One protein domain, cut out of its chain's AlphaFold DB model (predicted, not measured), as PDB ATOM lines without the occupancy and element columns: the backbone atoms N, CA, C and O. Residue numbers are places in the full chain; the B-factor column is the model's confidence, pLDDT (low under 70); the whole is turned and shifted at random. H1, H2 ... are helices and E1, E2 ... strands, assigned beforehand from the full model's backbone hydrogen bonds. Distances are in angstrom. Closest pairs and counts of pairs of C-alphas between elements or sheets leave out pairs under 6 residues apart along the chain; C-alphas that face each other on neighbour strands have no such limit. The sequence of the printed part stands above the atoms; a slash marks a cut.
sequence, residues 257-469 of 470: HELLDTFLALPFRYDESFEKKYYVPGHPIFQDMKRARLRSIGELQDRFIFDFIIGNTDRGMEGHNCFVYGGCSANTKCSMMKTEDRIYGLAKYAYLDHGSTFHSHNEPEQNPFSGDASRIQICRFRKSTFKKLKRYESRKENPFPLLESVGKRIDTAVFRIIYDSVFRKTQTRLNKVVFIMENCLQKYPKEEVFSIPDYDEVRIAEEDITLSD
ATOM      1  N   HIS A 257     155.339 242.486 172.859       94.62
ATOM      2  CA  HIS A 257     155.000 241.609 173.985       94.62
ATOM      3  C   HIS A 257     155.698 240.261 173.883       94.62
ATOM      4  O   HIS A 257     156.030 239.805 172.786       94.62
ATOM      5  N   GLU A 258     155.887 239.597 175.022       92.75
ATOM      6  CA  GLU A 258     156.314 238.200 175.043       92.75
ATOM      7  C   GLU A 258     155.293 237.321 174.317       92.75
ATOM      8  O   GLU A 258     154.085 237.416 174.541       92.75
ATOM      9  N   LEU A 259     155.769 236.417 173.459       92.88
ATOM     10  CA  LEU A 259     154.910 235.569 172.630       92.88
ATOM     11  C   LEU A 259     153.854 234.821 173.453       92.88
ATOM     12  O   LEU A 259     152.699 234.746 173.032       92.88
ATOM     13  N   LEU A 260     154.246 234.262 174.603       92.31
ATOM     14  CA  LEU A 260     153.378 233.431 175.445       92.31
ATOM     15  C   LEU A 260     152.224 234.205 176.090       92.31
ATOM     16  O   LEU A 260     151.260 233.577 176.537       92.31
ATOM     17  N   ASP A 261     152.293 235.532 176.086       93.75
ATOM     18  CA  ASP A 261     151.267 236.393 176.657       93.75
ATOM     19  C   ASP A 261     150.252 236.898 175.631       93.75
ATOM     20  O   ASP A 261     149.286 237.539 176.035       93.75
ATOM     21  N   THR A 262     150.424 236.579 174.343       93.56
ATOM     22  CA  THR A 262     149.593 237.062 173.220       93.56
ATOM     23  C   THR A 262     148.611 236.009 172.700       93.56
ATOM     24  O   THR A 262     148.712 234.829 173.025       93.56
ATOM     25  N   PHE A 263     147.679 236.373 171.812       92.38
ATOM     26  CA  PHE A 263     146.833 235.381 171.125       92.38
ATOM     27  C   PHE A 263     147.609 234.540 170.094       92.38
ATOM     28  O   PHE A 263     147.120 233.498 169.655       92.38
ATOM     29  N   LEU A 264     148.822 234.967 169.712       92.56
ATOM     30  CA  LEU A 264     149.752 234.158 168.921       92.56
ATOM     31  C   LEU A 264     150.530 233.160 169.787       92.56
ATOM     32  O   LEU A 264     151.325 232.389 169.240       92.56
ATOM     33  N   ALA A 265     150.292 233.137 171.104       90.75
ATOM     34  CA  ALA A 265     150.948 232.231 172.026       90.75
ATOM     35  C   ALA A 265     150.889 230.787 171.538       90.75
ATOM     36  O   ALA A 265     149.838 230.174 171.321       90.75
ATOM     37  N   LEU A 266     152.081 230.219 171.431       84.25
ATOM     38  CA  LEU A 266     152.283 228.813 171.198       84.25
ATOM     39  C   LEU A 266     153.088 228.305 172.392       84.25
ATOM     40  O   LEU A 266     154.303 228.443 172.388       84.25
ATOM     41  N   PRO A 267     152.461 227.747 173.442       71.50
ATOM     42  CA  PRO A 267     153.224 226.987 174.416       71.50
ATOM     43  C   PRO A 267     153.751 225.761 173.668       71.50
ATOM     44  O   PRO A 267     152.987 224.858 173.304       71.50
ATOM     45  N   PHE A 268     155.033 225.796 173.322       73.81
ATOM     46  CA  PHE A 268     155.712 224.711 172.640       73.81
ATOM     47  C   PHE A 268     156.976 224.357 173.402       73.81
ATOM     48  O   PHE A 268     157.762 225.215 173.789       73.81
ATOM     49  N   ARG A 269     157.164 223.057 173.560       82.56
ATOM     50  CA  ARG A 269     158.483 222.467 173.598       82.56
ATOM     51  C   ARG A 269     158.643 221.815 172.243       82.56
ATOM     52  O   ARG A 269     157.803 220.994 171.877       82.56
ATOM     53  N   TYR A 270     159.617 222.254 171.458       88.31
ATOM     54  CA  TYR A 270     159.845 221.584 170.192       88.31
ATOM     55  C   TYR A 270     160.449 220.212 170.487       88.31
ATOM     56  O   TYR A 270     161.559 220.105 171.005       88.31
ATOM     57  N   ASP A 271     159.701 219.173 170.143       90.69
ATOM     58  CA  ASP A 271     160.097 217.776 170.203       90.69
ATOM     59  C   ASP A 271     159.578 217.039 168.954       90.69
ATOM     60  O   ASP A 271     158.908 217.619 168.091       90.69
ATOM     61  N   GLU A 272     159.871 215.744 168.849       91.19
ATOM     62  CA  GLU A 272     159.410 214.915 167.729       91.19
ATOM     63  C   GLU A 272     157.876 214.883 167.607       91.19
ATOM     64  O   GLU A 272     157.335 214.782 166.503       91.19
ATOM     65  N   SER A 273     157.152 214.994 168.727       92.38
ATOM     66  CA  SER A 273     155.688 215.016 168.731       92.38
ATOM     67  C   SER A 273     155.164 216.304 168.107       92.38
ATOM     68  O   SER A 273     154.289 216.269 167.239       92.38
ATOM     69  N   PHE A 274     155.734 217.443 168.497       93.50
ATOM     70  CA  PHE A 274     155.439 218.749 167.930       93.50
ATOM     71  C   PHE A 274     155.723 218.769 166.424       93.50
ATOM     72  O   PHE A 274     154.855 219.172 165.643       93.50
ATOM     73  N   GLU A 275     156.898 218.289 166.009       94.31
ATOM     74  CA  GLU A 275     157.295 218.212 164.600       94.31
ATOM     75  C   GLU A 275     156.308 217.364 163.791       94.31
ATOM     76  O   GLU A 275     155.726 217.846 162.814       94.31
ATOM     77  N   LYS A 276     156.027 216.138 164.246       94.38
ATOM     78  CA  LYS A 276     155.075 215.231 163.591       94.38
ATOM     79  C   LYS A 276     153.680 215.839 163.475       94.38
ATOM     80  O   LYS A 276     152.981 215.618 162.487       94.38
ATOM     81  N   LYS A 277     153.266 216.596 164.488       93.44
ATOM     82  CA  LYS A 277     151.938 217.197 164.573       93.44
ATOM     83  C   LYS A 277     151.747 218.374 163.616       93.44
ATOM     84  O   LYS A 277     150.669 218.508 163.036       93.44
ATOM     85  N   TYR A 278     152.752 219.240 163.492       94.31
ATOM     86  CA  TYR A 278     152.602 220.544 162.835       94.31
ATOM     87  C   TYR A 278     153.421 220.711 161.557       94.31
ATOM     88  O   TYR A 278     153.036 221.517 160.713       94.31
ATOM     89  N   TYR A 279     154.508 219.959 161.393       96.44
ATOM     90  CA  TYR A 279     155.442 220.123 160.282       96.44
ATOM     91  C   TYR A 279     155.573 218.895 159.384       96.44
ATOM     92  O   TYR A 279     156.126 219.019 158.296       96.44
ATOM     93  N   VAL A 280     155.015 217.743 159.760       96.44
ATOM     94  CA  VAL A 280     154.954 216.560 158.891       96.44
ATOM     95  C   VAL A 280     153.567 216.460 158.227       96.44
ATOM     96  O   VAL A 280     152.534 216.594 158.901       96.44
ATOM     97  N   PRO A 281     153.488 216.255 156.901       96.44
ATOM     98  CA  PRO A 281     152.229 215.953 156.228       96.44
ATOM     99  C   PRO A 281     151.507 214.704 156.761       96.44
ATOM    100  O   PRO A 281     152.131 213.765 157.245       96.44
ATOM    101  N   GLY A 282     150.171 214.699 156.683       90.56
ATOM    102  CA  GLY A 282     149.327 213.551 157.055       90.56
ATOM    103  C   GLY A 282     148.768 213.525 158.487       90.56
ATOM    104  O   GLY A 282     147.890 212.714 158.767       90.56
ATOM    105  N   HIS A 283     149.199 214.404 159.401       92.50
ATOM    106  CA  HIS A 283     148.600 214.452 160.743       92.50
ATOM    107  C   HIS A 283     147.196 215.119 160.729       92.50
ATOM    108  O   HIS A 283     147.097 216.268 160.291       92.50
ATOM    109  N   PRO A 284     146.130 214.483 161.273       88.94
ATOM    110  CA  PRO A 284     144.749 214.992 161.186       88.94
ATOM    111  C   PRO A 284     144.548 216.391 161.780       88.94
ATOM    112  O   PRO A 284     143.932 217.254 161.169       88.94
ATOM    113  N   ILE A 285     145.159 216.657 162.940       88.06
ATOM    114  CA  ILE A 285     144.984 217.933 163.659       88.06
ATOM    115  C   ILE A 285     145.431 219.185 162.892       88.06
ATOM    116  O   ILE A 285     145.115 220.294 163.312       88.06
ATOM    117  N   PHE A 286     146.212 219.032 161.817       89.75
ATOM    118  CA  PHE A 286     146.618 220.174 161.009       89.75
ATOM    119  C   PHE A 286     145.416 220.788 160.277       89.75
ATOM    120  O   PHE A 286     145.344 222.006 160.158       89.75
ATOM    121  N   GLN A 287     144.465 219.959 159.829       86.81
ATOM    122  CA  GLN A 287     143.279 220.408 159.089       86.81
ATOM    123  C   GLN A 287     142.301 221.183 159.985       86.81
ATOM    124  O   GLN A 287     141.747 222.189 159.554       86.81
ATOM    125  N   ASP A 288     142.172 220.777 161.249       88.00
ATOM    126  CA  ASP A 288     141.241 221.374 162.220       88.00
ATOM    127  C   ASP A 288     141.884 222.474 163.085       88.00
ATOM    128  O   ASP A 288     141.394 222.829 164.164       88.00
ATOM    129  N   MET A 289     143.037 223.000 162.668       89.44
ATOM    130  CA  MET A 289     143.787 223.947 163.481       89.44
ATOM    131  C   MET A 289     143.114 225.321 163.518       89.44
ATOM    132  O   MET A 289     142.767 225.905 162.493       89.44
ATOM    133  N   LYS A 290     143.007 225.899 164.721       90.94
ATOM    134  CA  LYS A 290     142.587 227.297 164.887       90.94
ATOM    135  C   LYS A 290     143.500 228.228 164.085       90.94
ATOM    136  O   LYS A 290     144.721 228.072 164.119       90.94
ATOM    137  N   ARG A 291     142.918 229.254 163.458       91.06
ATOM    138  CA  ARG A 291     143.637 230.229 162.618       91.06
ATOM    139  C   ARG A 291     144.842 230.867 163.309       91.06
ATOM    140  O   ARG A 291     145.922 230.863 162.735       91.06
ATOM    141  N   ALA A 292     144.687 231.334 164.551       90.19
ATOM    142  CA  ALA A 292     145.800 231.908 165.309       90.19
ATOM    143  C   ALA A 292     146.974 230.929 165.426       90.19
ATOM    144  O   ALA A 292     148.109 231.269 165.105       90.19
ATOM    145  N   ARG A 293     146.683 229.664 165.756       91.56
ATOM    146  CA  ARG A 293     147.706 228.623 165.859       91.56
ATOM    147  C   ARG A 293     148.337 228.291 164.506       91.56
ATOM    148  O   ARG A 293     149.549 228.106 164.464       91.56
ATOM    149  N   LEU A 294     147.555 228.276 163.423       93.12
ATOM    150  CA  LEU A 294     148.058 228.095 162.058       93.12
ATOM    151  C   LEU A 294     149.033 229.216 161.659       93.12
ATOM    152  O   LEU A 294     150.091 228.934 161.095       93.12
ATOM    153  N   ARG A 295     148.735 230.476 162.006       93.44
ATOM    154  CA  ARG A 295     149.669 231.588 161.781       93.44
ATOM    155  C   ARG A 295     150.931 231.431 162.637       93.44
ATOM    156  O   ARG A 295     152.033 231.526 162.093       93.44
ATOM    157  N   SER A 296     150.785 231.124 163.929       93.94
ATOM    158  CA  SER A 296     151.911 230.958 164.859       93.94
ATOM    159  C   SER A 296     152.881 229.854 164.441       93.94
ATOM    160  O   SER A 296     154.088 230.064 164.506       93.94
ATOM    161  N   ILE A 297     152.403 228.691 163.973       94.62
ATOM    162  CA  ILE A 297     153.314 227.615 163.534       94.62
ATOM    163  C   ILE A 297     154.126 228.009 162.300       94.62
ATOM    164  O   ILE A 297     155.285 227.609 162.186       94.62
ATOM    165  N   GLY A 298     153.552 228.806 161.398       95.81
ATOM    166  CA  GLY A 298     154.280 229.307 160.245       95.81
ATOM    167  C   GLY A 298     155.288 230.384 160.642       95.81
ATOM    168  O   GLY A 298     156.433 230.323 160.211       95.81
ATOM    169  N   GLU A 299     154.903 231.356 161.483       95.38
ATOM    170  CA  GLU A 299     155.836 232.378 162.001       95.38
ATOM    171  C   GLU A 299     157.003 231.725 162.754       95.38
ATOM    172  O   GLU A 299     158.160 232.079 162.537       95.38
ATOM    173  N   LEU A 300     156.720 230.709 163.572       95.19
ATOM    174  CA  LEU A 300     157.743 229.948 164.281       95.19
ATOM    175  C   LEU A 300     158.701 229.223 163.325       95.19
ATOM    176  O   LEU A 300     159.908 229.211 163.563       95.19
ATOM    177  N   GLN A 301     158.188 228.642 162.241       96.12
ATOM    178  CA  GLN A 301     159.027 227.970 161.254       96.12
ATOM    179  C   GLN A 301     159.919 228.950 160.494       96.12
ATOM    180  O   GLN A 301     161.116 228.702 160.355       96.12
ATOM    181  N   ASP A 302     159.355 230.057 160.018       97.50
ATOM    182  CA  ASP A 302     160.112 231.105 159.333       97.50
ATOM    183  C   ASP A 302     161.208 231.670 160.243       97.50
ATOM    184  O   ASP A 302     162.330 231.908 159.792       97.50
ATOM    185  N   ARG A 303     160.921 231.804 161.541       95.88
ATOM    186  CA  ARG A 303     161.905 232.170 162.561       95.88
ATOM    187  C   ARG A 303     163.001 231.113 162.688       95.88
ATOM    188  O   ARG A 303     164.171 231.472 162.642       95.88
ATOM    189  N   PHE A 304     162.657 229.825 162.795       96.50
ATOM    190  CA  PHE A 304     163.654 228.748 162.855       96.50
ATOM    191  C   PHE A 304     164.573 228.745 161.635       96.50
ATOM    192  O   PHE A 304     165.784 228.619 161.796       96.50
ATOM    193  N   ILE A 305     164.016 228.918 160.436       98.31
ATOM    194  CA  ILE A 305     164.783 229.023 159.192       98.31
ATOM    195  C   ILE A 305     165.702 230.246 159.234       98.31
ATOM    196  O   ILE A 305     166.881 230.143 158.896       98.31
ATOM    197  N   PHE A 306     165.171 231.403 159.629       98.19
ATOM    198  CA  PHE A 306     165.937 232.641 159.699       98.19
ATOM    199  C   PHE A 306     167.112 232.517 160.675       98.19
ATOM    200  O   PHE A 306     168.258 232.691 160.261       98.19
ATOM    201  N   ASP A 307     166.835 232.122 161.921       97.12
ATOM    202  CA  ASP A 307     167.832 231.909 162.975       97.12
ATOM    203  C   ASP A 307     168.849 230.826 162.584       97.12
ATOM    204  O   ASP A 307     170.042 230.984 162.854       97.12
ATOM    205  N   PHE A 308     168.422 229.773 161.875       97.94
ATOM    206  CA  PHE A 308     169.328 228.763 161.329       97.94
ATOM    207  C   PHE A 308     170.317 229.380 160.346       97.94
ATOM    208  O   PHE A 308     171.520 229.196 160.507       97.94
ATOM    209  N   ILE A 309     169.829 230.133 159.354       98.31
ATOM    210  CA  ILE A 309     170.651 230.743 158.299       98.31
ATOM    211  C   ILE A 309     171.707 231.666 158.908       98.31
ATOM    212  O   ILE A 309     172.897 231.532 158.597       98.31
ATOM    213  N   ILE A 310     171.293 232.573 159.790       97.38
ATOM    214  CA  ILE A 310     172.210 233.539 160.401       97.38
ATOM    215  C   ILE A 310     173.079 232.888 161.497       97.38
ATOM    216  O   ILE A 310     174.185 233.348 161.775       97.38
ATOM    217  N   GLY A 311     172.669 231.733 162.024       96.31
ATOM    218  CA  GLY A 311     173.391 230.992 163.058       96.31
ATOM    219  C   GLY A 311     173.215 231.615 164.436       96.31
ATOM    220  O   GLY A 311     174.201 231.819 165.137       96.31
ATOM    221  N   ASN A 312     171.979 231.962 164.787       94.88
ATOM    222  CA  ASN A 312     171.626 232.462 166.109       94.88
ATOM    223  C   ASN A 312     171.530 231.289 167.098       94.88
ATOM    224  O   ASN A 312     170.744 230.364 166.889       94.88
ATOM    225  N   THR A 313     172.331 231.321 168.161       89.94
ATOM    226  CA  THR A 313     172.384 230.255 169.179       89.94
ATOM    227  C   THR A 313     171.593 230.571 170.445       89.94
ATOM    228  O   THR A 313     171.511 229.719 171.321       89.94
ATOM    229  N   ASP A 314     171.033 231.776 170.562       87.25
ATOM    230  CA  ASP A 314     170.365 232.246 171.786       87.25
ATOM    231  C   ASP A 314     168.831 232.170 171.706       87.25
ATOM    232  O   ASP A 314     168.117 232.364 172.691       87.25
ATOM    233  N   ARG A 315     168.296 231.832 170.527       85.12
ATOM    234  CA  ARG A 315     166.864 231.602 170.336       85.12
ATOM    235  C   ARG A 315     166.573 230.113 170.172       85.12
ATOM    236  O   ARG A 315     166.583 229.575 169.070       85.12
ATOM    237  N   GLY A 316     166.352 229.452 171.307       73.38
ATOM    238  CA  GLY A 316     166.170 228.005 171.382       73.38
ATOM    239  C   GLY A 316     164.772 227.495 171.005       73.38
ATOM    240  O   GLY A 316     163.937 228.164 170.376       73.38
ATOM    241  N   MET A 317     164.523 226.266 171.453       79.62
ATOM    242  CA  MET A 317     163.386 225.407 171.094       79.62
ATOM    243  C   MET A 317     162.170 225.519 172.028       79.62
ATOM    244  O   MET A 317     161.208 224.769 171.867       79.62
ATOM    245  N   GLU A 318     162.206 226.434 173.001       76.88
ATOM    246  CA  GLU A 318     161.252 226.482 174.127       76.88
ATOM    247  C   GLU A 318     160.696 227.895 174.398       76.88
ATOM    248  O   GLU A 318     160.337 228.238 175.517       76.88
ATOM    249  N   GLY A 319     160.622 228.750 173.374       72.69
ATOM    250  CA  GLY A 319     159.969 230.062 173.495       72.69
ATOM    251  C   GLY A 319     160.828 231.201 174.069       72.69
ATOM    252  O   GLY A 319     160.337 232.321 174.157       72.69
ATOM    253  N   HIS A 320     162.097 230.949 174.408       82.19
ATOM    254  CA  HIS A 320     163.057 231.979 174.833       82.19
ATOM    255  C   HIS A 320     163.259 233.055 173.751       82.19
ATOM    256  O   HIS A 320     163.364 232.718 172.565       82.19
ATOM    257  N   ASN A 321     163.320 234.329 174.162       85.06
ATOM    258  CA  ASN A 321     163.475 235.502 173.289       85.06
ATOM    259  C   ASN A 321     162.485 235.512 172.108       85.06
ATOM    260  O   ASN A 321     162.841 235.796 170.959       85.06
ATOM    261  N   CYS A 322     161.229 235.145 172.390       90.19
ATOM    262  CA  CYS A 322     160.117 235.206 171.450       90.19
ATOM    263  C   CYS A 322     159.224 236.398 171.752       90.19
ATOM    264  O   CYS A 322     158.564 236.430 172.791       90.19
ATOM    265  N   PHE A 323     159.103 237.297 170.785       94.38
ATOM    266  CA  PHE A 323     158.279 238.486 170.916       94.38
ATOM    267  C   PHE A 323     157.296 238.601 169.754       94.38
ATOM    268  O   PHE A 323     157.454 237.955 168.713       94.38
ATOM    269  N   VAL A 324     156.279 239.432 169.930       95.38
ATOM    270  CA  VAL A 324     155.241 239.723 168.939       95.38
ATOM    271  C   VAL A 324     155.018 241.228 168.903       95.38
ATOM    272  O   VAL A 324     154.983 241.866 169.951       95.38
ATOM    273  N   TYR A 325     154.863 241.790 167.703       95.31
ATOM    274  CA  TYR A 325     154.271 243.118 167.539       95.31
ATOM    275  C   TYR A 325     152.753 242.976 167.646       95.31
ATOM    276  O   TYR A 325     152.155 242.256 166.842       95.31
ATOM    277  N   GLY A 326     152.151 243.632 168.630       92.94
ATOM    278  CA  GLY A 326     150.740 243.529 168.975       92.94
ATOM    279  C   GLY A 326     150.425 242.209 169.666       92.94
ATOM    280  O   GLY A 326     151.216 241.681 170.445       92.94
ATOM    281  N   GLY A 327     149.262 241.637 169.364       92.31
ATOM    282  CA  GLY A 327     148.912 240.314 169.880       92.31
ATOM    283  C   GLY A 327     148.111 240.316 171.183       92.31
ATOM    284  O   GLY A 327     147.753 239.239 171.661       92.31
ATOM    285  N   CYS A 328     147.815 241.484 171.756       92.00
ATOM    286  CA  CYS A 328     147.029 241.594 172.983       92.00
ATOM    287  C   CYS A 328     145.542 241.771 172.698       92.00
ATOM    288  O   CYS A 328     145.148 242.495 171.792       92.00
ATOM    289  N   SER A 329     144.709 241.129 173.506       89.25
ATOM    290  CA  SER A 329     143.263 241.310 173.536       89.25
ATOM    291  C   SER A 329     142.752 241.185 174.974       89.25
ATOM    292  O   SER A 329     143.503 240.861 175.892       89.25
ATOM    293  N   ALA A 330     141.448 241.367 175.183       86.56
ATOM    294  CA  ALA A 330     140.822 241.149 176.490       86.56
ATOM    295  C   ALA A 330     141.004 239.715 177.045       86.56
ATOM    296  O   ALA A 330     140.823 239.497 178.239       86.56
ATOM    297  N   ASN A 331     141.356 238.746 176.191       87.12
ATOM    298  CA  ASN A 331     141.510 237.334 176.554       87.12
ATOM    299  C   ASN A 331     142.975 236.891 176.702       87.12
ATOM    300  O   ASN A 331     143.241 235.701 176.889       87.12
ATOM    301  N   THR A 332     143.931 237.808 176.563       91.19
ATOM    302  CA  THR A 332     145.365 237.512 176.647       91.19
ATOM    303  C   THR A 332     145.944 237.990 177.975       91.19
ATOM    304  O   THR A 332     145.297 238.733 178.708       91.19
ATOM    305  N   LYS A 333     147.166 237.563 178.307       92.31
ATOM    306  CA  LYS A 333     147.833 237.994 179.547       92.31
ATOM    307  C   LYS A 333     148.468 239.372 179.415       92.31
ATOM    308  O   LYS A 333     148.541 240.104 180.399       92.31
ATOM    309  N   CYS A 334     148.924 239.718 178.214       92.44
ATOM    310  CA  CYS A 334     149.490 241.029 177.962       92.44
ATOM    311  C   CYS A 334     148.409 242.115 177.993       92.44
ATOM    312  O   CYS A 334     147.250 241.891 177.627       92.44
ATOM    313  N   SER A 335     148.800 243.301 178.455       88.94
ATOM    314  CA  SER A 335     147.907 244.453 178.555       88.94
ATOM    315  C   SER A 335     147.809 245.163 177.211       88.94
ATOM    316  O   SER A 335     148.827 245.512 176.619       88.94
ATOM    317  N   MET A 336     146.582 245.420 176.752       87.12
ATOM    318  CA  MET A 336     146.363 246.237 175.558       87.12
ATOM    319  C   MET A 336     146.883 247.656 175.798       87.12
ATOM    320  O   MET A 336     146.470 248.320 176.753       87.12
ATOM    321  N   MET A 337     147.767 248.128 174.920       86.12
ATOM    322  CA  MET A 337     148.208 249.518 174.943       86.12
ATOM    323  C   MET A 337     147.054 250.470 174.596       86.12
ATOM    324  O   MET A 337     146.025 250.068 174.032       86.12
ATOM    325  N   LYS A 338     147.229 251.752 174.934       88.81
ATOM    326  CA  LYS A 338     146.334 252.812 174.463       88.81
ATOM    327  C   LYS A 338     146.349 252.853 172.939       88.81
ATOM    328  O   LYS A 338     147.393 252.594 172.346       88.81
ATOM    329  N   THR A 339     145.215 253.175 172.323       86.25
ATOM    330  CA  THR A 339     145.041 253.137 170.864       86.25
ATOM    331  C   THR A 339     146.132 253.918 170.137       86.25
ATOM    332  O   THR A 339     146.711 253.407 169.184       86.25
ATOM    333  N   GLU A 340     146.509 255.093 170.644       87.31
ATOM    334  CA  GLU A 340     147.553 255.930 170.057       87.31
ATOM    335  C   GLU A 340     148.954 255.303 170.051       87.31
ATOM    336  O   GLU A 340     149.779 255.749 169.258       87.31
ATOM    337  N   ASP A 341     149.211 254.289 170.884       88.88
ATOM    338  CA  ASP A 341     150.495 253.593 171.027       88.88
ATOM    339  C   ASP A 341     150.500 252.188 170.401       88.88
ATOM    340  O   ASP A 341     151.563 251.570 170.340       88.88
ATOM    341  N   ARG A 342     149.358 251.667 169.938       90.06
ATOM    342  CA  ARG A 342     149.267 250.321 169.344       90.06
ATOM    343  C   ARG A 342     149.999 250.242 168.010       90.06
ATOM    344  O   ARG A 342     150.109 251.233 167.288       90.06
ATOM    345  N   ILE A 343     150.482 249.049 167.664       90.94
ATOM    346  CA  ILE A 343     151.056 248.827 166.332       90.94
ATOM    347  C   ILE A 343     149.990 248.854 165.235       90.94
ATOM    348  O   ILE A 343     148.869 248.388 165.416       90.94
ATOM    349  N   TYR A 344     150.377 249.329 164.052       87.88
ATOM    350  CA  TYR A 344     149.532 249.269 162.864       87.88
ATOM    351  C   TYR A 344     149.570 247.890 162.207       87.88
ATOM    352  O   TYR A 344     150.645 247.335 161.946       87.88
ATOM    353  N   GLY A 345     148.395 247.415 161.798       84.44
ATOM    354  CA  GLY A 345     148.239 246.213 160.987       84.44
ATOM    355  C   GLY A 345     148.272 244.912 161.788       84.44
ATOM    356  O   GLY A 345     148.034 244.880 162.988       84.44
ATOM    357  N   LEU A 346     148.508 243.805 161.082       89.69
ATOM    358  CA  LEU A 346     148.418 242.461 161.657       89.69
ATOM    359  C   LEU A 346     149.535 242.184 162.666       89.69
ATOM    360  O   LEU A 346     150.706 242.487 162.407       89.69
ATOM    361  N   ALA A 347     149.186 241.497 163.752       92.44
ATOM    362  CA  ALA A 347     150.153 240.980 164.697       92.44
ATOM    363  C   ALA A 347     151.021 239.902 164.043       92.44
ATOM    364  O   ALA A 347     150.555 239.025 163.297       92.44
ATOM    365  N   LYS A 348     152.315 239.963 164.340       93.94
ATOM    366  CA  LYS A 348     153.341 239.086 163.765       93.94
ATOM    367  C   LYS A 348     154.525 238.957 164.709       93.94
ATOM    368  O   LYS A 348     154.713 239.802 165.584       93.94
ATOM    369  N   TYR A 349     155.344 237.929 164.517       95.56
ATOM    370  CA  TYR A 349     156.500 237.726 165.386       95.56
ATOM    371  C   TYR A 349     157.497 238.879 165.226       95.56
ATOM    372  O   TYR A 349     157.742 239.372 164.125       95.56
ATOM    373  N   ALA A 350     158.086 239.300 166.336       96.69
ATOM    374  CA  ALA A 350     159.174 240.257 166.374       96.69
ATOM    375  C   ALA A 350     160.486 239.494 166.531       96.69
ATOM    376  O   ALA A 350     160.689 238.746 167.488       96.69
ATOM    377  N   TYR A 351     161.375 239.646 165.552       96.50
ATOM    378  CA  TYR A 351     162.700 239.042 165.607       96.50
ATOM    379  C   TYR A 351     163.601 240.050 166.325       96.50
ATOM    380  O   TYR A 351     163.942 241.081 165.748       96.50
ATOM    381  N   LEU A 352     163.941 239.773 167.588       94.88
ATOM    382  CA  LEU A 352     164.726 240.641 168.478       94.88
ATOM    383  C   LEU A 352     165.844 239.853 169.175       94.88
ATOM    384  O   LEU A 352     165.708 238.652 169.379       94.88
ATOM    385  N   ASP A 353     166.925 240.524 169.563       91.19
ATOM    386  CA  ASP A 353     168.096 239.914 170.214       91.19
ATOM    387  C   ASP A 353     168.871 238.939 169.314       91.19
ATOM    388  O   ASP A 353     168.872 237.722 169.486       91.19
ATOM    389  N   HIS A 354     169.582 239.507 168.337       95.31
ATOM    390  CA  HIS A 354     170.480 238.777 167.438       95.31
ATOM    391  C   HIS A 354     171.960 238.942 167.805       95.31
ATOM    392  O   HIS A 354     172.826 238.555 167.020       95.31
ATOM    393  N   GLY A 355     172.287 239.478 168.984       92.31
ATOM    394  CA  GLY A 355     173.673 239.654 169.445       92.31
ATOM    395  C   GLY A 355     174.519 238.367 169.457       92.31
ATOM    396  O   GLY A 355     175.742 238.430 169.325       92.31
ATOM    397  N   SER A 356     173.868 237.202 169.523       91.56
ATOM    398  CA  SER A 356     174.485 235.863 169.523       91.56
ATOM    399  C   SER A 356     174.607 235.232 168.132       91.56
ATOM    400  O   SER A 356     174.865 234.040 167.987       91.56
ATOM    401  N   THR A 357     174.455 236.031 167.081       94.06
ATOM    402  CA  THR A 357     174.577 235.582 165.692       94.06
ATOM    403  C   THR A 357     176.008 235.749 165.174       94.06
ATOM    404  O   THR A 357     176.720 236.643 165.623       94.06
ATOM    405  N   PHE A 358     176.422 234.929 164.200       93.94
ATOM    406  CA  PHE A 358     177.727 235.018 163.517       93.94
ATOM    407  C   PHE A 358     178.967 234.757 164.398       93.94
ATOM    408  O   PHE A 358     180.084 235.090 164.010       93.94
ATOM    409  N   HIS A 359     178.801 234.107 165.553       91.12
ATOM    410  CA  HIS A 359     179.926 233.720 166.424       91.12
ATOM    411  C   HIS A 359     180.606 232.409 166.018       91.12
ATOM    412  O   HIS A 359     181.691 232.103 166.502       91.12
ATOM    413  N   SER A 360     179.981 231.611 165.147       91.44
ATOM    414  CA  SER A 360     180.459 230.263 164.835       91.44
ATOM    415  C   SER A 360     180.246 229.867 163.378       91.44
ATOM    416  O   SER A 360     179.251 230.230 162.736       91.44
ATOM    417  N   HIS A 361     181.174 229.050 162.871       93.94
ATOM    418  CA  HIS A 361     181.048 228.340 161.599       93.94
ATOM    419  C   HIS A 361     180.110 227.131 161.673       93.94
ATOM    420  O   HIS A 361     179.695 226.633 160.622       93.94
ATOM    421  N   ASN A 362     179.792 226.665 162.882       95.00
ATOM    422  CA  ASN A 362     178.934 225.507 163.119       95.00
ATOM    423  C   ASN A 362     177.459 225.873 162.960       95.00
ATOM    424  O   ASN A 362     177.077 227.042 162.978       95.00
ATOM    425  N   GLU A 363     176.616 224.868 162.771       95.50
ATOM    426  CA  GLU A 363     175.165 225.046 162.838       95.50
ATOM    427  C   GLU A 363     174.732 225.342 164.286       95.50
ATOM    428  O   GLU A 363     175.381 224.857 165.214       95.50
ATOM    429  N   PRO A 364     173.673 226.142 164.507       93.94
ATOM    430  CA  PRO A 364     173.192 226.418 165.858       93.94
ATOM    431  C   PRO A 364     172.620 225.142 166.492       93.94
ATOM    432  O   PRO A 364     171.671 224.565 165.970       93.94
ATOM    433  N   GLU A 365     173.185 224.692 167.613       87.25
ATOM    434  CA  GLU A 365     172.884 223.373 168.204       87.25
ATOM    435  C   GLU A 365     171.396 223.163 168.535       87.25
ATOM    436  O   GLU A 365     170.879 222.060 168.390       87.25
ATOM    437  N   GLN A 366     170.688 224.224 168.929       87.38
ATOM    438  CA  GLN A 366     169.276 224.181 169.324       87.38
ATOM    439  C   GLN A 366     168.344 224.725 168.234       87.38
ATOM    440  O   GLN A 366     167.536 225.620 168.473       87.38
ATOM    441  N   ASN A 367     168.463 224.196 167.019       94.56
ATOM    442  CA  ASN A 367     167.609 224.570 165.894       94.56
ATOM    443  C   ASN A 367     167.159 223.316 165.126       94.56
ATOM    444  O   ASN A 367     167.981 222.423 164.912       94.56
ATOM    445  N   PRO A 368     165.895 223.226 164.666       95.38
ATOM    446  CA  PRO A 368     165.399 221.996 164.054       95.38
ATOM    447  C   PRO A 368     165.962 221.728 162.653       95.38
ATOM    448  O   PRO A 368     165.775 220.640 162.115       95.38
ATOM    449  N   PHE A 369     166.655 222.699 162.053       96.94
ATOM    450  CA  PHE A 369     167.348 222.517 160.780       96.94
ATOM    451  C   PHE A 369     168.813 222.086 160.943       96.94
ATOM    452  O   PHE A 369     169.517 221.933 159.940       96.94
ATOM    453  N   SER A 370     169.293 221.875 162.171       96.31
ATOM    454  CA  SER A 370     170.664 221.437 162.451       96.31
ATOM    455  C   SER A 370     170.841 219.920 162.320       96.31
ATOM    456  O   SER A 370     169.908 219.145 162.511       96.31
ATOM    457  N   GLY A 371     172.054 219.479 161.976       96.25
ATOM    458  CA  GLY A 371     172.408 218.064 161.820       96.25
ATOM    459  C   GLY A 371     172.298 217.539 160.385       96.25
ATOM    460  O   GLY A 371     172.438 218.278 159.415       96.25
ATOM    461  N   ASP A 372     172.093 216.236 160.219       96.75
ATOM    462  CA  ASP A 372     172.001 215.617 158.893       96.75
ATOM    463  C   ASP A 372     170.681 215.997 158.198       96.75
ATOM    464  O   ASP A 372     169.597 215.730 158.717       96.75
ATOM    465  N   ALA A 373     170.777 216.580 156.999       96.75
ATOM    466  CA  ALA A 373     169.621 216.997 156.207       96.75
ATOM    467  C   ALA A 373     168.641 215.853 155.903       96.75
ATOM    468  O   ALA A 373     167.444 216.096 155.787       96.75
ATOM    469  N   SER A 374     169.126 214.611 155.803       93.19
ATOM    470  CA  SER A 374     168.287 213.433 155.550       93.19
ATOM    471  C   SER A 374     167.441 213.003 156.755       93.19
ATOM    472  O   SER A 374     166.480 212.249 156.591       93.19
ATOM    473  N   ARG A 375     167.781 213.473 157.963       94.38
ATOM    474  CA  ARG A 375     167.089 213.127 159.216       94.38
ATOM    475  C   ARG A 375     166.033 214.147 159.632       94.38
ATOM    476  O   ARG A 375     165.229 213.845 160.507       94.38
ATOM    477  N   ILE A 376     166.023 215.327 159.014       96.38
ATOM    478  CA  ILE A 376     165.060 216.394 159.297       96.38
ATOM    479  C   ILE A 376     163.727 216.044 158.627       96.38
ATOM    480  O   ILE A 376     163.687 215.865 157.408       96.38
ATOM    481  N   GLN A 377     162.634 215.935 159.396       95.44
ATOM    482  CA  GLN A 377     161.331 215.499 158.863       95.44
ATOM    483  C   GLN A 377     160.361 216.654 158.583       95.44
ATOM    484  O   GLN A 377     159.266 216.416 158.069       95.44
ATOM    485  N   ILE A 378     160.753 217.901 158.868       97.69
ATOM    486  CA  ILE A 378     159.975 219.104 158.544       97.69
ATOM    487  C   ILE A 378     159.679 219.139 157.039       97.69
ATOM    488  O   ILE A 378     160.572 219.375 156.231       97.69
ATOM    489  N   CYS A 379     158.406 218.969 156.678       98.19
ATOM    490  CA  CYS A 379     157.936 218.919 155.295       98.19
ATOM    491  C   CYS A 379     156.661 219.725 155.012       98.19
ATOM    492  O   CYS A 379     156.085 219.568 153.941       98.19
ATOM    493  N   ARG A 380     156.221 220.603 155.917       97.88
ATOM    494  CA  ARG A 380     155.187 221.618 155.662       97.88
ATOM    495  C   ARG A 380     155.825 222.990 155.737       97.88
ATOM    496  O   ARG A 380     156.464 223.273 156.736       97.88
ATOM    497  N   PHE A 381     155.639 223.829 154.732       98.19
ATOM    498  CA  PHE A 381     156.285 225.125 154.575       98.19
ATOM    499  C   PHE A 381     155.331 226.156 153.988       98.19
ATOM    500  O   PHE A 381     154.338 225.817 153.343       98.19
ATOM    501  N   ARG A 382     155.681 227.436 154.133       98.12
ATOM    502  CA  ARG A 382     155.090 228.496 153.315       98.12
ATOM    503  C   ARG A 382     155.672 228.490 151.913       98.12
ATOM    504  O   ARG A 382     156.890 228.436 151.713       98.12
ATOM    505  N   LYS A 383     154.798 228.637 150.919       97.88
ATOM    506  CA  LYS A 383     155.210 228.758 149.515       97.88
ATOM    507  C   LYS A 383     156.051 230.012 149.277       97.88
ATOM    508  O   LYS A 383     156.997 229.961 148.486       97.88
ATOM    509  N   SER A 384     155.717 231.132 149.926       97.69
ATOM    510  CA  SER A 384     156.500 232.365 149.795       97.69
ATOM    511  C   SER A 384     157.907 232.203 150.366       97.69
ATOM    512  O   SER A 384     158.859 232.623 149.708       97.69
ATOM    513  N   THR A 385     158.064 231.530 151.509       98.19
ATOM    514  CA  THR A 385     159.369 231.237 152.120       98.19
ATOM    515  C   THR A 385     160.251 230.430 151.175       98.19
ATOM    516  O   THR A 385     161.357 230.870 150.861       98.19
ATOM    517  N   PHE A 386     159.747 229.331 150.605       98.44
ATOM    518  CA  PHE A 386     160.510 228.554 149.619       98.44
ATOM    519  C   PHE A 386     160.959 229.413 148.426       98.44
ATOM    520  O   PHE A 386     162.135 229.409 148.066       98.44
ATOM    521  N   LYS A 387     160.055 230.213 147.841       98.25
ATOM    522  CA  LYS A 387     160.391 231.107 146.717       98.25
ATOM    523  C   LYS A 387     161.466 232.137 147.084       98.25
ATOM    524  O   LYS A 387     162.361 232.387 146.275       98.25
ATOM    525  N   LYS A 388     161.377 232.736 148.277       97.19
ATOM    526  CA  LYS A 388     162.346 233.720 148.789       97.19
ATOM    527  C   LYS A 388     163.732 233.092 148.936       97.19
ATOM    528  O   LYS A 388     164.700 233.670 148.453       97.19
ATOM    529  N   LEU A 389     163.822 231.898 149.525       98.56
ATOM    530  CA  LEU A 389     165.091 231.187 149.708       98.56
ATOM    531  C   LEU A 389     165.680 230.707 148.379       98.56
ATOM    532  O   LEU A 389     166.849 230.958 148.103       98.56
ATOM    533  N   LYS A 390     164.865 230.088 147.516       98.00
ATOM    534  CA  LYS A 390     165.303 229.527 146.226       98.00
ATOM    535  C   LYS A 390     165.917 230.578 145.297       98.00
ATOM    536  O   LYS A 390     166.807 230.264 144.511       98.00
ATOM    537  N   ARG A 391     165.500 231.846 145.409       97.38
ATOM    538  CA  ARG A 391     166.118 232.974 144.685       97.38
ATOM    539  C   ARG A 391     167.617 233.113 144.975       97.38
ATOM    540  O   ARG A 391     168.354 233.561 144.099       97.38
ATOM    541  N   TYR A 392     168.038 232.746 146.179       98.19
ATOM    542  CA  TYR A 392     169.409 232.859 146.667       98.19
ATOM    543  C   TYR A 392     170.118 231.509 146.756       98.19
ATOM    544  O   TYR A 392     171.118 231.392 147.457       98.19
ATOM    545  N   GLU A 393     169.628 230.483 146.070       97.19
ATOM    546  CA  GLU A 393     170.352 229.222 145.961       97.19
ATOM    547  C   GLU A 393     171.664 229.411 145.186       97.19
ATOM    548  O   GLU A 393     171.701 230.093 144.155       97.19
ATOM    549  N   SER A 394     172.741 228.796 145.680       96.44
ATOM    550  CA  SER A 394     174.047 228.825 145.017       96.44
ATOM    551  C   SER A 394     173.993 228.251 143.603       96.44
ATOM    552  O   SER A 394     173.385 227.213 143.346       96.44
ATOM    553  N   ARG A 395     174.715 228.897 142.689       94.50
ATOM    554  CA  ARG A 395     174.901 228.460 141.300       94.50
ATOM    555  C   ARG A 395     176.386 228.367 140.978       94.50
ATOM    556  O   ARG A 395     177.216 228.914 141.703       94.50
ATOM    557  N   LYS A 396     176.730 227.706 139.873       92.31
ATOM    558  CA  LYS A 396     178.126 227.589 139.430       92.31
ATOM    559  C   LYS A 396     178.747 228.967 139.167       92.31
ATOM    560  O   LYS A 396     179.903 229.190 139.506       92.31
ATOM    561  N   GLU A 397     177.965 229.885 138.605       93.88
ATOM    562  CA  GLU A 397     178.378 231.249 138.258       93.88
ATOM    563  C   GLU A 397     178.405 232.179 139.476       93.88
ATOM    564  O   GLU A 397     179.174 233.136 139.508       93.88
ATOM    565  N   ASN A 398     177.565 231.907 140.478       94.62
ATOM    566  CA  ASN A 398     177.502 232.674 141.714       94.62
ATOM    567  C   ASN A 398     177.310 231.729 142.908       94.62
ATOM    568  O   ASN A 398     176.177 231.335 143.207       94.62
ATOM    569  N   PRO A 399     178.399 231.353 143.602       95.06
ATOM    570  CA  PRO A 399     178.308 230.458 144.743       95.06
ATOM    571  C   PRO A 399     177.740 231.128 146.002       95.06
ATOM    572  O   PRO A 399     177.317 230.396 146.891       95.06
ATOM    573  N   PHE A 400     177.687 232.467 146.097       97.00
ATOM    574  CA  PHE A 400     177.262 233.191 147.310       97.00
ATOM    575  C   PHE A 400     176.258 234.338 147.050       97.00
ATOM    576  O   PHE A 400     176.472 235.459 147.523       97.00
ATOM    577  N   PRO A 401     175.138 234.099 146.340       97.81
ATOM    578  CA  PRO A 401     174.196 235.156 145.957       97.81
ATOM    579  C   PRO A 401     173.499 235.829 147.150       97.81
ATOM    580  O   PRO A 401     173.166 237.018 147.068       97.81
ATOM    581  N   LEU A 402     173.276 235.110 148.263       97.38
ATOM    582  CA  LEU A 402     172.726 235.707 149.484       97.38
ATOM    583  C   LEU A 402     173.706 236.728 150.063       97.38
ATOM    584  O   LEU A 402     173.332 237.871 150.311       97.38
ATOM    585  N   LEU A 403     174.964 236.313 150.234       95.44
ATOM    586  CA  LEU A 403     176.020 237.159 150.785       95.44
ATOM    587  C   LEU A 403     176.265 238.381 149.900       95.44
ATOM    588  O   LEU A 403     176.367 239.485 150.416       95.44
ATOM    589  N   GLU A 404     176.283 238.220 148.577       95.75
ATOM    590  CA  GLU A 404     176.415 239.350 147.653       95.75
ATOM    591  C   GLU A 404     175.268 240.363 147.824       95.75
ATOM    592  O   GLU A 404     175.477 241.576 147.806       95.75
ATOM    593  N   SER A 405     174.042 239.874 148.017       96.94
ATOM    594  CA  SER A 405     172.863 240.731 148.181       96.94
ATOM    595  C   SER A 405     172.829 241.437 149.534       96.94
ATOM    596  O   SER A 405     172.421 242.596 149.604       96.94
ATOM    597  N   VAL A 406     173.276 240.764 150.597       96.19
ATOM    598  CA  VAL A 406     173.445 241.366 151.928       96.19
ATOM    599  C   VAL A 406     174.600 242.365 151.927       96.19
ATOM    600  O   VAL A 406     174.446 243.458 152.461       96.19
ATOM    601  N   GLY A 407     175.714 242.045 151.264       94.25
ATOM    602  CA  GLY A 407     176.898 242.901 151.143       94.25
ATOM    603  C   GLY A 407     176.602 244.274 150.537       94.25
ATOM    604  O   GLY A 407     177.261 245.247 150.876       94.25
ATOM    605  N   LYS A 408     175.555 244.385 149.710       94.19
ATOM    606  CA  LYS A 408     175.061 245.663 149.157       94.19
ATOM    607  C   LYS A 408     174.317 246.539 150.178       94.19
ATOM    608  O   LYS A 408     173.944 247.659 149.843       94.19
ATOM    609  N   ARG A 409     174.032 246.028 151.380       92.12
ATOM    610  CA  ARG A 409     173.203 246.678 152.414       92.12
ATOM    611  C   ARG A 409     173.909 246.884 153.750       92.12
ATOM    612  O   ARG A 409     173.388 247.632 154.570       92.12
ATOM    613  N   ILE A 410     175.033 246.215 153.986       92.38
ATOM    614  CA  ILE A 410     175.807 246.338 155.227       92.38
ATOM    615  C   ILE A 410     177.034 247.224 155.016       92.38
ATOM    616  O   ILE A 410     177.575 247.299 153.915       92.38
ATOM    617  N   ASP A 411     177.479 247.884 156.083       87.81
ATOM    618  CA  ASP A 411     178.704 248.683 156.061       87.81
ATOM    619  C   ASP A 411     179.937 247.780 155.879       87.81
ATOM    620  O   ASP A 411     180.037 246.706 156.472       87.81
ATOM    621  N   THR A 412     180.920 248.227 155.099       85.31
ATOM    622  CA  THR A 412     182.197 247.514 154.932       85.31
ATOM    623  C   THR A 412     182.942 247.267 156.252       85.31
ATOM    624  O   THR A 412     183.690 246.292 156.358       85.31
ATOM    625  N   ALA A 413     182.710 248.090 157.280       84.94
ATOM    626  CA  ALA A 413     183.230 247.918 158.632       84.94
ATOM    627  C   ALA A 413     182.811 246.579 159.263       84.94
ATOM    628  O   ALA A 413     183.566 246.027 160.064       84.94
ATOM    629  N   VAL A 414     181.672 246.005 158.855       89.38
ATOM    630  CA  VAL A 414     181.213 244.679 159.303       89.38
ATOM    631  C   VAL A 414     182.264 243.600 159.027       89.38
ATOM    632  O   VAL A 414     182.568 242.798 159.910       89.38
ATOM    633  N   PHE A 415     182.893 243.620 157.849       85.44
ATOM    634  CA  PHE A 415     183.902 242.629 157.451       85.44
ATOM    635  C   PHE A 415     185.247 242.791 158.171       85.44
ATOM    636  O   PHE A 415     186.100 241.909 158.092       85.44
ATOM    637  N   ARG A 416     185.452 243.901 158.893       83.06
ATOM    638  CA  ARG A 416     186.602 244.080 159.797       83.06
ATOM    639  C   ARG A 416     186.360 243.458 161.174       83.06
ATOM    640  O   ARG A 416     187.298 243.325 161.957       83.06
ATOM    641  N   ILE A 417     185.108 243.122 161.486       85.50
ATOM    642  CA  ILE A 417     184.679 242.601 162.788       85.50
ATOM    643  C   ILE A 417     184.359 241.110 162.687       85.50
ATOM    644  O   ILE A 417     184.860 240.330 163.495       85.50
ATOM    645  N   ILE A 418     183.571 240.714 161.688       86.81
ATOM    646  CA  ILE A 418     183.166 239.327 161.451       86.81
ATOM    647  C   ILE A 418     183.952 238.770 160.264       86.81
ATOM    648  O   ILE A 418     184.018 239.385 159.198       86.81
ATOM    649  N   TYR A 419     184.519 237.575 160.433       87.75
ATOM    650  CA  TYR A 419     185.250 236.893 159.369       87.75
ATOM    651  C   TYR A 419     184.334 236.542 158.187       87.75
ATOM    652  O   TYR A 419     183.287 235.919 158.360       87.75
ATOM    653  N   ASP A 420     184.786 236.827 156.963       88.62
ATOM    654  CA  ASP A 420     184.092 236.463 155.715       88.62
ATOM    655  C   ASP A 420     183.726 234.966 155.644       88.62
ATOM    656  O   ASP A 420     182.658 234.579 155.169       88.62
ATOM    657  N   SER A 421     184.573 234.099 156.206       93.00
ATOM    658  CA  SER A 421     184.320 232.658 156.281       93.00
ATOM    659  C   SER A 421     183.064 232.295 157.085       93.00
ATOM    660  O   SER A 421     182.430 231.286 156.773       93.00
ATOM    661  N   VAL A 422     182.672 233.105 158.077       93.50
ATOM    662  CA  VAL A 422     181.416 232.934 158.824       93.50
ATOM    663  C   VAL A 422     180.228 233.328 157.952       93.50
ATOM    664  O   VAL A 422     179.258 232.577 157.862       93.50
ATOM    665  N   PHE A 423     180.316 234.446 157.228       93.50
ATOM    666  CA  PHE A 423     179.259 234.864 156.305       93.50
ATOM    667  C   PHE A 423     178.996 233.836 155.205       93.50
ATOM    668  O   PHE A 423     177.848 233.540 154.884       93.50
ATOM    669  N   ARG A 424     180.040 233.191 154.678       95.38
ATOM    670  CA  ARG A 424     179.871 232.098 153.705       95.38
ATOM    671  C   ARG A 424     179.034 230.938 154.250       95.38
ATOM    672  O   ARG A 424     178.344 230.280 153.471       95.38
ATOM    673  N   LYS A 425     179.024 230.703 155.568       97.00
ATOM    674  CA  LYS A 425     178.181 229.664 156.177       97.00
ATOM    675  C   LYS A 425     176.698 229.984 156.099       97.00
ATOM    676  O   LYS A 425     175.915 229.042 156.002       97.00
ATOM    677  N   THR A 426     176.287 231.252 156.036       97.25
ATOM    678  CA  THR A 426     174.864 231.581 155.848       97.25
ATOM    679  C   THR A 426     174.350 231.067 154.508       97.25
ATOM    680  O   THR A 426     173.219 230.603 154.414       97.25
ATOM    681  N   GLN A 427     175.196 231.093 153.474       98.00
ATOM    682  CA  GLN A 427     174.864 230.526 152.171       98.00
ATOM    683  C   GLN A 427     174.749 228.999 152.236       98.00
ATOM    684  O   GLN A 427     173.780 228.438 151.733       98.00
ATOM    685  N   THR A 428     175.704 228.320 152.884       97.75
ATOM    686  CA  THR A 428     175.645 226.862 153.086       97.75
ATOM    687  C   THR A 428     174.367 226.451 153.821       97.75
ATOM    688  O   THR A 428     173.684 225.521 153.394       97.75
ATOM    689  N   ARG A 429     174.014 227.172 154.888       98.38
ATOM    690  CA  ARG A 429     172.808 226.930 155.687       98.38
ATOM    691  C   ARG A 429     171.532 227.184 154.876       98.38
ATOM    692  O   ARG A 429     170.637 226.347 154.899       98.38
ATOM    693  N   LEU A 430     171.467 228.261 154.084       98.62
ATOM    694  CA  LEU A 430     170.337 228.495 153.173       98.62
ATOM    695  C   LEU A 430     170.172 227.343 152.175       98.62
ATOM    696  O   LEU A 430     169.067 226.823 152.033       98.62
ATOM    697  N   ASN A 431     171.254 226.921 151.512       98.56
ATOM    698  CA  ASN A 431     171.197 225.832 150.531       98.56
ATOM    699  C   ASN A 431     170.689 224.532 151.166       98.56
ATOM    700  O   ASN A 431     169.918 223.808 150.544       98.56
ATOM    701  N   LYS A 432     171.077 224.254 152.415       98.62
ATOM    702  CA  LYS A 432     170.575 223.096 153.160       98.62
ATOM    703  C   LYS A 432     169.063 223.168 153.385       98.62
ATOM    704  O   LYS A 432     168.379 222.176 153.151       98.62
ATOM    705  N   VAL A 433     168.526 224.321 153.792       98.69
ATOM    706  CA  VAL A 433     167.069 224.493 153.963       98.69
ATOM    707  C   VAL A 433     166.336 224.291 152.634       98.69
ATOM    708  O   VAL A 433     165.326 223.593 152.592       98.69
ATOM    709  N   VAL A 434     166.866 224.851 151.542       98.62
ATOM    710  CA  VAL A 434     166.306 224.654 150.195       98.62
ATOM    711  C   VAL A 434     166.307 223.172 149.813       98.62
ATOM    712  O   VAL A 434     165.269 222.659 149.403       98.62
ATOM    713  N   PHE A 435     167.421 222.471 150.024       98.50
ATOM    714  CA  PHE A 435     167.541 221.036 149.759       98.50
ATOM    715  C   PHE A 435     166.513 220.204 150.545       98.50
ATOM    716  O   PHE A 435     165.880 219.313 149.982       98.50
ATOM    717  N   ILE A 436     166.290 220.517 151.827       98.69
ATOM    718  CA  ILE A 436     165.262 219.856 152.650       98.69
ATOM    719  C   ILE A 436     163.871 220.062 152.038       98.69
ATOM    720  O   ILE A 436     163.135 219.094 151.839       98.69
ATOM    721  N   MET A 437     163.520 221.301 151.679       98.62
ATOM    722  CA  MET A 437     162.229 221.615 151.056       98.62
ATOM    723  C   MET A 437     162.034 220.876 149.721       98.62
ATOM    724  O   MET A 437     160.937 220.394 149.438       98.62
ATOM    725  N   GLU A 438     163.084 220.745 148.908       98.25
ATOM    726  CA  GLU A 438     163.031 220.008 147.641       98.25
ATOM    727  C   GLU A 438     162.866 218.501 147.831       98.25
ATOM    728  O   GLU A 438     162.060 217.887 147.133       98.25
ATOM    729  N   ASN A 439     163.545 217.905 148.813       98.06
ATOM    730  CA  ASN A 439     163.338 216.497 149.158       98.06
ATOM    731  C   ASN A 439     161.900 216.240 149.628       98.06
ATOM    732  O   ASN A 439     161.295 215.232 149.265       98.06
ATOM    733  N   CYS A 440     161.310 217.170 150.381       98.56
ATOM    734  CA  CYS A 440     159.904 217.073 150.766       98.56
ATOM    735  C   CYS A 440     158.966 217.099 149.552       98.56
ATOM    736  O   CYS A 440     158.005 216.334 149.530       98.56
ATOM    737  N   LEU A 441     159.261 217.899 148.520       98.38
ATOM    738  CA  LEU A 441     158.496 217.920 147.262       98.38
ATOM    739  C   LEU A 441     158.630 216.631 146.438       98.38
ATOM    740  O   LEU A 441     157.766 216.354 145.611       98.38
ATOM    741  N   GLN A 442     159.686 215.843 146.648       97.56
ATOM    742  CA  GLN A 442     159.810 214.505 146.056       97.56
ATOM    743  C   GLN A 442     159.007 213.454 146.835       97.56
ATOM    744  O   GLN A 442     158.602 212.442 146.266       97.56
ATOM    745  N   LYS A 443     158.786 213.681 148.135       96.88
ATOM    746  CA  LYS A 443     158.140 212.730 149.050       96.88
ATOM    747  C   LYS A 443     156.631 212.944 149.197       96.88
ATOM    748  O   LYS A 443     155.909 211.976 149.419       96.88
ATOM    749  N   TYR A 444     156.162 214.186 149.103       98.12
ATOM    750  CA  TYR A 444     154.775 214.570 149.365       98.12
ATOM    751  C   TYR A 444     154.196 215.430 148.231       98.12
ATOM    752  O   TYR A 444     154.947 216.137 147.554       98.12
ATOM    753  N   PRO A 445     152.861 215.433 148.045       97.81
ATOM    754  CA  PRO A 445     152.198 216.362 147.138       97.81
ATOM    755  C   PRO A 445     152.521 217.818 147.476       97.81
ATOM    756  O   PRO A 445     152.653 218.204 148.640       97.81
ATOM    757  N   LYS A 446     152.597 218.660 146.445       98.00
ATOM    758  CA  LYS A 446     152.967 220.074 146.577       98.00
ATOM    759  C   LYS A 446     152.029 220.847 147.505       98.00
ATOM    760  O   LYS A 446     152.474 221.760 148.192       98.00
ATOM    761  N   GLU A 447     150.753 220.495 147.515       97.06
ATOM    762  CA  GLU A 447     149.701 221.105 148.329       97.06
ATOM    763  C   GLU A 447     149.869 220.754 149.810       97.06
ATOM    764  O   GLU A 447     149.543 221.555 150.681       97.06
ATOM    765  N   GLU A 448     150.429 219.580 150.106       96.81
ATOM    766  CA  GLU A 448     150.767 219.186 151.469       96.81
ATOM    767  C   GLU A 448     152.060 219.847 151.939       96.81
ATOM    768  O   GLU A 448     152.124 220.326 153.076       96.81
ATOM    769  N   VAL A 449     153.063 219.940 151.059       98.19
ATOM    770  CA  VAL A 449     154.310 220.649 151.367       98.19
ATOM    771  C   VAL A 449     154.048 222.129 151.573       98.19
ATOM    772  O   VAL A 449     154.504 222.694 152.554       98.19
ATOM    773  N   PHE A 450     153.263 222.766 150.710       97.94
ATOM    774  CA  PHE A 450     152.911 224.182 150.819       97.94
ATOM    775  C   PHE A 450     151.542 224.403 151.461       97.94
ATOM    776  O   PHE A 450     150.730 225.179 150.964       97.94
ATOM    777  N   SER A 451     151.298 223.697 152.565       96.19
ATOM    778  CA  SER A 451     150.032 223.735 153.306       96.19
ATOM    779  C   SER A 451     149.969 224.812 154.389       96.19
ATOM    780  O   SER A 451     148.888 225.077 154.914       96.19
ATOM    781  N   ILE A 452     151.101 225.426 154.752       96.62
ATOM    782  CA  ILE A 452     151.113 226.567 155.670       96.62
ATOM    783  C   ILE A 452     150.851 227.832 154.836       96.62
ATOM    784  O   ILE A 452     151.647 228.124 153.938       96.62
ATOM    785  N   PRO A 453     149.767 228.579 155.108       95.12
ATOM    786  CA  PRO A 453     149.447 229.806 154.384       95.12
ATOM    787  C   PRO A 453     150.431 230.936 154.705       95.12
ATOM    788  O   PRO A 453     151.107 230.929 155.747       95.12
ATOM    789  N   ASP A 454     150.490 231.929 153.819       94.19
ATOM    790  CA  ASP A 454     151.259 233.145 154.075       94.19
ATOM    791  C   ASP A 454     150.642 233.943 155.242       94.19
ATOM    792  O   ASP A 454     149.486 233.752 155.629       94.19
ATOM    793  N   TYR A 455     151.457 234.774 155.901       90.56
ATOM    794  CA  TYR A 455     151.090 235.365 157.197       90.56
ATOM    795  C   TYR A 455     149.822 236.237 157.132       90.56
ATOM    796  O   TYR A 455     149.028 236.244 158.073       90.56
ATOM    797  N   ASP A 456     149.651 236.949 156.021       88.44
ATOM    798  CA  ASP A 456     148.573 237.884 155.707       88.44
ATOM    799  C   ASP A 456     147.314 237.199 155.156       88.44
ATOM    800  O   ASP A 456     146.236 237.790 155.176       88.44
ATOM    801  N   GLU A 457     147.420 235.937 154.734       91.62
ATOM    802  CA  GLU A 457     146.287 235.128 154.261       91.62
ATOM    803  C   GLU A 457     145.456 234.543 155.412       91.62
ATOM    804  O   GLU A 457     144.288 234.184 155.247       91.62
ATOM    805  N   VAL A 458     146.039 234.444 156.607       89.56
ATOM    806  CA  VAL A 458     145.314 234.054 157.817       89.56
ATOM    807  C   VAL A 458     144.832 235.328 158.479       89.56
ATOM    808  O   VAL A 458     145.665 236.161 158.785       89.56
ATOM    809  N   ARG A 459     143.535 235.497 158.748       87.06
ATOM    810  CA  ARG A 459     142.996 236.586 159.595       87.06
ATOM    811  C   ARG A 459     142.519 236.017 160.929       87.06
ATOM    812  O   ARG A 459     141.880 234.960 160.943       87.06
ATOM    813  N   ILE A 460     142.846 236.685 162.032       87.88
ATOM    814  CA  ILE A 460     142.497 236.269 163.395       87.88
ATOM    815  C   ILE A 460     141.415 237.225 163.906       87.88
ATOM    816  O   ILE A 460     141.594 238.434 163.841       87.88
ATOM    817  N   ALA A 461     140.292 236.699 164.396       83.44
ATOM    818  CA  ALA A 461     139.146 237.529 164.790       83.44
ATOM    819  C   ALA A 461     139.487 238.472 165.956       83.44
ATOM    820  O   ALA A 461     139.000 239.597 166.018       83.44
ATOM    821  N   GLU A 462     140.364 238.027 166.855       81.38
ATOM    822  CA  GLU A 462     140.892 238.808 167.971       81.38
ATOM    823  C   GLU A 462     141.651 240.064 167.508       81.38
ATOM    824  O   GLU A 462     141.678 241.047 168.241       81.38
ATOM    825  N   GLU A 463     142.212 240.063 166.292       82.06
ATOM    826  CA  GLU A 463     142.857 241.243 165.703       82.06
ATOM    827  C   GLU A 463     141.850 242.252 165.176       82.06
ATOM    828  O   GLU A 463     142.066 243.451 165.310       82.06
ATOM    829  N   ASP A 464     140.743 241.792 164.592       74.81
ATOM    830  CA  ASP A 464     139.749 242.688 163.998       74.81
ATOM    831  C   ASP A 464     139.091 243.581 165.073       74.81
ATOM    832  O   ASP A 464     138.748 244.721 164.786       74.81
ATOM    833  N   ILE A 465     139.019 243.111 166.328       67.25
ATOM    834  CA  ILE A 465     138.571 243.895 167.499       67.25
ATOM    835  C   ILE A 465     139.583 244.994 167.868       67.25
ATOM    836  O   ILE A 465     139.206 246.042 168.379       67.25
ATOM    837  N   THR A 466     140.874 244.753 167.632       63.00
ATOM    838  CA  THR A 466     141.948 245.717 167.930       63.00
ATOM    839  C   THR A 466     142.237 246.676 166.777       63.00
ATOM    840  O   THR A 466     142.807 247.738 167.010       63.00
ATOM    841  N   LEU A 467     141.845 246.301 165.554       63.00
ATOM    842  CA  LEU A 467     142.029 247.062 164.316       63.00
ATOM    843  C   LEU A 467     140.831 247.962 163.980       63.00
ATOM    844  O   LEU A 467     140.962 248.820 163.117       63.00
ATOM    845  N   SER A 468     139.673 247.777 164.623       49.69
ATOM    846  CA  SER A 468     138.455 248.567 164.378       49.69
ATOM    847  C   SER A 468     138.456 249.973 165.001       49.69
ATOM    848  O   SER A 468     137.409 250.616 165.017       49.69
ATOM    849  N   ASP A 469     139.595 250.431 165.522       43.06
ATOM    850  CA  ASP A 469     139.748 251.752 166.145       43.06
ATOM    851  C   ASP A 469     140.340 252.819 165.184       43.06
ATOM    852  O   ASP A 469     140.585 253.937 165.636       43.06
TER     853      ASP A 469
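AT A GLANCE: This is residues 257 to 469 of the 470 residues of the protein "Fam20C domain-containing protein" of Phytomonas sp. isolate EM1 (UniProt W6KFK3). Helix H2 runs through the middle, and its last turns meet the long helix H6 at a steep tilt; H3 and H4 pack on H6 too, while long loops and the small hairpin of E1 and E2 surround H2. H8 lies far from the middle, as does H5, and residues 408 to 414, of which 412 to 414 belong to H5, stick out. The printed part has 213 residues with eight named helices and two named strands, in the order H1 H2 E1 E2 H3 H4 H5 H6 H7 H8; the sheet is E1 - E2, antiparallel. The class is mostly helix, though under half of the residues are in named elements. The whole is compact, with a radius of gyration of the C-alphas of 18.1 A and spans of 52 by 43 by 27 A.

IN THESE COORDINATES: Begin at His 257, 15 residues before H1, residues 272 to 278. Find C-alpha 291 at (143.637, 230.229, 162.618); from there H2 runs 28.8 A to residue 310. E1 is residues 323 to 325 and E2 residues 348 to 350. Next come H3, residues 383 to 390, H4, residues 401 to 407, and H5, residues 412 to 416. Look for C-alpha 420 at (184.092, 236.463, 155.715), where H6 begins; it runs 35.8 A to C-alpha 443 at (158.140, 212.730, 149.050). H7 is residues 446 to 449, and H8, residues 461 to 467, is 10.0 A long.

HOW THE PARTS SIT: Start at the hub, H6, which touches H2, H3, H4 and H7. Residues 305 to 310 of H2 touch it at a steep tilt of 43 degrees, opposite ways; the closest C-alphas, of Ile 309 and Thr 426, are 4.9 A apart. H3 touches H6 at a steep tilt of 47 degrees, with the C-alphas of Lys 390 and Val 434 closest at 6.4 A. H4 touches it at 37 degrees, only just steep, with the C-alphas of Leu 402 and Gln 427 closest at 6.2 A. H6 and H7 only just touch, with 3 pairs of C-alphas within 8 A, the closest those of Leu 441 and Val 449 at 6.5 A. H5 and H6 meet only through their link. H1 is close to H2 but not clearly touching, with the C-alphas of Tyr 278 and Ile 297 closest at 7.1 A. In the hairpin E1 and E2, look for N 350 and O 323, 2.8 A apart and within hydrogen-bond range. The closest C-alphas of H2 and E2, those of Glu 299 and Tyr 349, are 6.4 A apart. H8 touches no helix. Every O i to N i+4 pair is within hydrogen-bond range in H1, H2, H3 and H4; the figures are 17 of 20 in H6, 0 of 1 in H5 with 2 of 2 O i to N i+3 pairs, and 1 of 3 in H8 with 2 of 4, while H7 is too short for an i+4 pair.

THE WHOLE: The two C-alphas farthest apart, those of Ala 330 and Glu 397, are 54.5 A apart. The printed part has no cut. The links H1 to H2, H2 to E1, E1 to E2, E2 to H3 and H7 to H8 are long, the one from E2 to H3 with 32 residues. Mean pLDDT of the printed part is 91.9, and residues 465 to 469 are under 70.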